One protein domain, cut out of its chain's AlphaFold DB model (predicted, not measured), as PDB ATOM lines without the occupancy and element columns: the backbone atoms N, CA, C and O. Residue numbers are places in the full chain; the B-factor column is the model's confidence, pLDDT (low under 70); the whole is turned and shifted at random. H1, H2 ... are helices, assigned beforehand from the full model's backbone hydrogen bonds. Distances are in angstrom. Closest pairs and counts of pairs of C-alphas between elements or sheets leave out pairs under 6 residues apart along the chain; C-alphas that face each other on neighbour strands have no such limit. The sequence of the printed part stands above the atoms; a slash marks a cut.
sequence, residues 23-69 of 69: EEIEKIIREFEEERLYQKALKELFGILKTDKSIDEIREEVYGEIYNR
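This is residues 23 to 69 of the 69 residues of an uncharacterized protein of Persephonella sp (UniProt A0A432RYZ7). One long straight helix, H1, makes the length of the model, and a shorter helix, H2, turns back from its end, so that the two make an open V or L with a tight link at the corner. The printed part has 47 residues with two named helices, H1 then H2, and no named strand; the class is all helix. It is extended, with a radius of gyration of the C-alphas of 15.9 A, and flat, spanning 45 by 27 by 9 A.

Find C-alpha 23 at (-8.192, -18.093, -12.819); from there H1, residues 23 to 49, runs 38.9 A to C-alpha 49 at (-7.318, 20.753, -13.253). H2, residues 55 to 67, runs 18.2 A to C-alpha 67 at (14.864, 16.624, -16.302).

Look at Ile 48 and Ile 58: their C-alphas, 7.3 A apart, are the closest of H1 and H2, which are close but not clearly touching. The helices run opposite ways at a steep tilt of 61 degrees. In H1 and H2 every O i to N i+4 pair is within hydrogen-bond range.

The C-alphas of Glu 23 and Asp 52 are the two farthest apart, at 46.1 A. The printed part has no cut. Residues 23 to 47 of H1 stand free. Mean pLDDT of the printed part is 75.5; residues 48 to 57, 59 and 63 to 69 are under 70.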
ATOM      1  N   GLU A  23      -8.280 -18.961 -11.639       91.56
ATOM      2  CA  GLU A  23      -8.192 -18.093 -12.819       91.56
ATOM      3  C   GLU A  23      -9.162 -16.906 -12.733       91.56
ATOM      4  O   GLU A  23      -8.817 -15.781 -13.098       91.56
ATOM      5  N   GLU A  24     -10.377 -17.129 -12.222       90.50
ATOM      6  CA  GLU A  24     -11.351 -16.058 -11.985       90.50
ATOM      7  C   GLU A  24     -10.863 -15.089 -10.903       90.50
ATOM      8  O   GLU A  24     -11.024 -13.875 -11.035       90.50
ATOM      9  N   ILE A  25     -10.225 -15.611  -9.852       89.75
ATOM     10  CA  ILE A  25      -9.644 -14.798  -8.778       89.75
ATOM     11  C   ILE A  25      -8.487 -13.946  -9.316       89.75
ATOM     12  O   ILE A  25      -8.436 -12.750  -9.039       89.75
ATOM     13  N   GLU A  26      -7.586 -14.532 -10.105       89.19
ATOM     14  CA  GLU A  26      -6.464 -13.813 -10.718       89.19
ATOM     15  C   GLU A  26      -6.953 -12.693 -11.644       89.19
ATOM     16  O   GLU A  26      -6.453 -11.566 -11.586       89.19
ATOM     17  N   LYS A  27      -7.992 -12.971 -12.438       93.00
ATOM     18  CA  LYS A  27      -8.630 -11.968 -13.292       93.00
ATOM     19  C   LYS A  27      -9.174 -10.788 -12.480       93.00
ATOM     20  O   LYS A  27      -8.889  -9.647 -12.830       93.00
ATOM     21  N   ILE A  28      -9.899 -11.053 -11.392       89.44
ATOM     22  CA  ILE A  28     -10.456 -10.006 -10.517       89.44
ATOM     23  C   ILE A  28      -9.342  -9.151  -9.903       89.44
ATOM     24  O   ILE A  28      -9.460  -7.928  -9.856       89.44
ATOM     25  N   ILE A  29      -8.254  -9.777  -9.440       89.25
ATOM     26  CA  ILE A  29      -7.111  -9.050  -8.870       89.25
ATOM     27  C   ILE A  29      -6.505  -8.113  -9.919       89.25
ATOM     28  O   ILE A  29      -6.273  -6.941  -9.624       89.25
ATOM     29  N   ARG A  30      -6.305  -8.597 -11.150       91.69
ATOM     30  CA  ARG A  30      -5.735  -7.784 -12.229       91.69
ATOM     31  C   ARG A  30      -6.637  -6.611 -12.611       91.69
ATOM     32  O   ARG A  30      -6.155  -5.489 -12.728       91.69
ATOM     33  N   GLU A  31      -7.938  -6.854 -12.762       92.06
ATOM     34  CA  GLU A  31      -8.919  -5.803 -13.065       92.06
ATOM     35  C   GLU A  31      -8.938  -4.721 -11.975       92.06
ATOM     36  O   GLU A  31      -8.943  -3.529 -12.281       92.06
ATOM     37  N   PHE A  32      -8.857  -5.121 -10.702       89.81
ATOM     38  CA  PHE A  32      -8.780  -4.181  -9.586       89.81
ATOM     39  C   PHE A  32      -7.488  -3.348  -9.594       89.81
ATOM     40  O   PHE A  32      -7.515  -2.149  -9.303       89.81
ATOM     41  N   GLU A  33      -6.342  -3.949  -9.926       88.00
ATOM     42  CA  GLU A  33      -5.076  -3.218 -10.045       88.00
ATOM     43  C   GLU A  33      -5.099  -2.197 -11.185       88.00
ATOM     44  O   GLU A  33      -4.662  -1.057 -10.990       88.00
ATOM     45  N   GLU A  34      -5.643  -2.577 -12.344       90.25
ATOM     46  CA  GLU A  34      -5.842  -1.679 -13.482       90.25
ATOM     47  C   GLU A  34      -6.754  -0.506 -13.092       90.25
ATOM     48  O   GLU A  34      -6.385   0.655 -13.284       90.25
ATOM     49  N   GLU A  35      -7.899  -0.774 -12.455       89.62
ATOM     50  CA  GLU A  35      -8.814   0.272 -11.987       89.62
ATOM     51  C   GLU A  35      -8.138   1.226 -10.992       89.62
ATOM     52  O   GLU A  35      -8.275   2.450 -11.094       89.62
ATOM     53  N   ARG A  36      -7.335   0.696 -10.062       89.25
ATOM     54  CA  ARG A  36      -6.587   1.513  -9.098       89.25
ATOM     55  C   ARG A  36      -5.594   2.450  -9.791       89.25
ATOM     56  O   ARG A  36      -5.426   3.591  -9.351       89.25
ATOM     57  N   LEU A  37      -4.938   1.995 -10.861       86.94
ATOM     58  CA  LEU A  37      -4.040   2.831 -11.664       86.94
ATOM     59  C   LEU A  37      -4.811   3.951 -12.371       86.94
ATOM     60  O   LEU A  37      -4.394   5.109 -12.292       86.94
ATOM     61  N   TYR A  38      -5.965   3.643 -12.972       83.88
ATOM     62  CA  TYR A  38      -6.827   4.657 -13.586       83.88
ATOM     63  C   TYR A  38      -7.313   5.695 -12.572       83.88
ATOM     64  O   TYR A  38      -7.249   6.894 -12.842       83.88
ATOM     65  N   GLN A  39      -7.743   5.270 -11.380       80.50
ATOM     66  CA  GLN A  39      -8.162   6.200 -10.332       80.50
ATOM     67  C   GLN A  39      -7.015   7.102  -9.860       80.50
ATOM     68  O   GLN A  39      -7.235   8.287  -9.605       80.50
ATOM     69  N   LYS A  40      -5.786   6.578  -9.771       81.81
ATOM     70  CA  LYS A  40      -4.609   7.390  -9.441       81.81
ATOM     71  C   LYS A  40      -4.346   8.446 -10.519       81.81
ATOM     72  O   LYS A  40      -4.223   9.620 -10.180       81.81
ATOM     73  N   ALA A  41      -4.344   8.044 -11.789       78.81
ATOM     74  CA  ALA A  41      -4.148   8.954 -12.916       78.81
ATOM     75  C   ALA A  41      -5.243  10.035 -12.980       78.81
ATOM     76  O   ALA A  41      -4.949  11.213 -13.158       78.81
ATOM     77  N   LEU A  42      -6.507   9.660 -12.754       78.12
ATOM     78  CA  LEU A  42      -7.615  10.613 -12.668       78.12
ATOM     79  C   LEU A  42      -7.444  11.581 -11.500       78.12
ATOM     80  O   LEU A  42      -7.713  12.767 -11.651       78.12
ATOM     81  N   LYS A  43      -6.992  11.108 -10.336       79.31
ATOM     82  CA  LYS A  43      -6.749  11.971  -9.175       79.31
ATOM     83  C   LYS A  43      -5.634  12.984  -9.441       79.31
ATOM     84  O   LYS A  43      -5.778  14.136  -9.040       79.31
ATOM     85  N   GLU A  44      -4.563  12.575 -10.116       79.38
ATOM     86  CA  GLU A  44      -3.489  13.473 -10.557       79.38
ATOM     87  C   GLU A  44      -4.020  14.499 -11.564       79.38
ATOM     88  O   GLU A  44      -3.851  15.700 -11.357       79.38
ATOM     89  N   LEU A  45      -4.780  14.056 -12.572       73.31
ATOM     90  CA  LEU A  45      -5.421  14.932 -13.555       73.31
ATOM     91  C   LEU A  45      -6.370  15.943 -12.895       73.31
ATOM     92  O   LEU A  45      -6.312  17.131 -13.188       73.31
ATOM     93  N   PHE A  46      -7.230  15.505 -11.973       72.00
ATOM     94  CA  PHE A  46      -8.114  16.404 -11.232       72.00
ATOM     95  C   PHE A  46      -7.349  17.340 -10.299       72.00
ATOM     96  O   PHE A  46      -7.805  18.457 -10.080       72.00
ATOM     97  N   GLY A  47      -6.218  16.908  -9.737       72.25
ATOM     98  CA  GLY A  47      -5.324  17.776  -8.975       72.25
ATOM     99  C   GLY A  47      -4.804  18.918  -9.843       72.25
ATOM    100  O   GLY A  47      -4.947  20.075  -9.468       72.25
ATOM    101  N   ILE A  48      -4.314  18.585 -11.036       67.31
ATOM    102  CA  ILE A  48      -3.849  19.531 -12.053       67.31
ATOM    103  C   ILE A  48      -4.981  20.484 -12.479       67.31
ATOM    104  O   ILE A  48      -4.818  21.698 -12.434       67.31
ATOM    105  N   LEU A  49      -6.162  19.957 -12.811       62.03
ATOM    106  CA  LEU A  49      -7.318  20.753 -13.253       62.03
ATOM    107  C   LEU A  49      -7.940  21.622 -12.147       62.03
ATOM    108  O   LEU A  49      -8.686  22.548 -12.449       62.03
ATOM    109  N   LYS A  50      -7.680  21.313 -10.870       62.75
ATOM    110  CA  LYS A  50      -8.102  22.131  -9.720       62.75
ATOM    111  C   LYS A  50      -7.120  23.249  -9.382       62.75
ATOM    112  O   LYS A  50      -7.418  24.042  -8.492       62.75
ATOM    113  N   THR A  51      -5.962  23.298 -10.031       60.75
ATOM    114  CA  THR A  51      -5.070  24.450  -9.920       60.75
ATOM    115  C   THR A  51      -5.486  25.517 -10.925       60.75
ATOM    116  O   THR A  51      -5.812  25.193 -12.061       60.75
ATOM    117  N   ASP A  52      -5.421  26.793 -10.540       63.75
ATOM    118  CA  ASP A  52      -5.612  27.934 -11.454       63.75
ATOM    119  C   ASP A  52      -4.431  28.107 -12.438       63.75
ATOM    120  O   ASP A  52      -4.289  29.147 -13.081       63.75
ATOM    121  N   LYS A  53      -3.551  27.100 -12.528       64.19
ATOM    122  CA  LYS A  53      -2.361  27.105 -13.370       64.19
ATOM    123  C   LYS A  53      -2.753  26.864 -14.819       64.19
ATOM    124  O   LYS A  53      -3.563  25.995 -15.146       64.19
ATOM    125  N   SER A  54      -2.128  27.620 -15.703       66.94
ATOM    126  CA  SER A  54      -2.226  27.410 -17.139       66.94
ATOM    127  C   SER A  54      -1.566  26.087 -17.555       66.94
ATOM    128  O   SER A  54      -0.674  25.564 -16.886       66.94
ATOM    129  N   ILE A  55      -1.985  25.545 -18.704       69.62
ATOM    130  CA  ILE A  55      -1.400  24.320 -19.282       69.62
ATOM    131  C   ILE A  55       0.122  24.466 -19.479       69.62
ATOM    132  O   ILE A  55       0.847  23.484 -19.329       69.62
ATOM    133  N   ASP A  56       0.613  25.674 -19.773       68.62
ATOM    134  CA  ASP A  56       2.046  25.949 -19.917       68.62
ATOM    135  C   ASP A  56       2.805  25.868 -18.579       68.62
ATOM    136  O   ASP A  56       3.885  25.280 -18.545       68.62
ATOM    137  N   GLU A  57       2.227  26.344 -17.469       66.94
ATOM    138  CA  GLU A  57       2.825  26.227 -16.124       66.94
ATOM    139  C   GLU A  57       2.893  24.770 -15.647       66.94
ATOM    140  O   GLU A  57       3.904  24.332 -15.098       66.94
ATOM    141  N   ILE A  58       1.840  23.990 -15.908       70.56
ATOM    142  CA  ILE A  58       1.820  22.550 -15.608       70.56
ATOM    143  C   ILE A  58       2.891  21.824 -16.432       70.56
ATOM    144  O   ILE A  58       3.570  20.928 -15.931       70.56
ATOM    145  N   ARG A  59       3.065  22.214 -17.701       69.56
ATOM    146  CA  ARG A  59       4.083  21.633 -18.578       69.56
ATOM    147  C   ARG A  59       5.486  21.925 -18.046       69.56
ATOM    148  O   ARG A  59       6.281  20.997 -17.960       69.56
ATOM    149  N   GLU A  60       5.793  23.161 -17.663       72.38
ATOM    150  CA  GLU A  60       7.114  23.494 -17.111       72.38
ATOM    151  C   GLU A  60       7.435  22.737 -15.813       72.38
ATOM    152  O   GLU A  60       8.552  22.240 -15.679       72.38
ATOM    153  N   GLU A  61       6.470  22.558 -14.902       70.31
ATOM    154  CA  GLU A  61       6.673  21.758 -13.681       70.31
ATOM    155  C   GLU A  61       6.969  20.287 -13.995       70.31
ATOM    156  O   GLU A  61       7.948  19.733 -13.493       70.31
ATOM    157  N   VAL A  62       6.184  19.667 -14.881       70.88
ATOM    158  CA  VAL A  62       6.384  18.262 -15.273       70.88
ATOM    159  C   VAL A  62       7.726  18.069 -15.987       70.88
ATOM    160  O   VAL A  62       8.442  17.106 -15.712       70.88
ATOM    161  N   TYR A  63       8.117  18.987 -16.877       68.19
ATOM    162  CA  TYR A  63       9.432  18.932 -17.524       68.19
ATOM    163  C   TYR A  63      10.572  19.162 -16.522       68.19
ATOM    164  O   TYR A  63      11.590  18.476 -16.598       68.19
ATOM    165  N   GLY A  64      10.402  20.069 -15.558       65.19
ATOM    166  CA  GLY A  64      11.366  20.304 -14.485       65.19
ATOM    167  C   GLY A  64      11.588  19.075 -13.601       65.19
ATOM    168  O   GLY A  64      12.735  18.753 -13.297       65.19
ATOM    169  N   GLU A  65      10.527  18.350 -13.237       62.34
ATOM    170  CA  GLU A  65      10.620  17.112 -12.450       62.34
ATOM    171  C   GLU A  65      11.267  15.951 -13.222       62.34
ATOM    172  O   GLU A  65      11.999  15.153 -12.635       62.34
ATOM    173  N   ILE A  66      11.031  15.855 -14.535       62.22
ATOM    174  CA  ILE A  66      11.597  14.790 -15.380       62.22
ATOM    175  C   ILE A  66      13.085  15.028 -15.677       62.22
ATOM    176  O   ILE A  66      13.848  14.065 -15.740       62.22
ATOM    177  N   TYR A  67      13.504  16.283 -15.866       57.66
ATOM    178  CA  TYR A  67      14.864  16.624 -16.302       57.66
ATOM    179  C   TYR A  67      15.820  17.061 -15.176       57.66
ATOM    180  O   TYR A  67      17.021  17.129 -15.426       57.66
ATOM    181  N   ASN A  68      15.348  17.308 -13.946       51.47
ATOM    182  CA  ASN A  68      16.214  17.508 -12.767       51.47
ATOM    183  C   ASN A  68      16.479  16.204 -11.989       51.47
ATOM    184  O   ASN A  68      16.451  16.189 -10.754       51.47
ATOM    185  N   ARG A  69      16.760  15.108 -12.700       47.31
ATOM    186  CA  ARG A  69      17.279  13.869 -12.110       47.31
ATOM    187  C   ARG A  69      18.612  13.477 -12.722       47.31
ATOM    188  O   ARG A  69      18.705  13.484 -13.967       47.31
TER     189      ARG A  69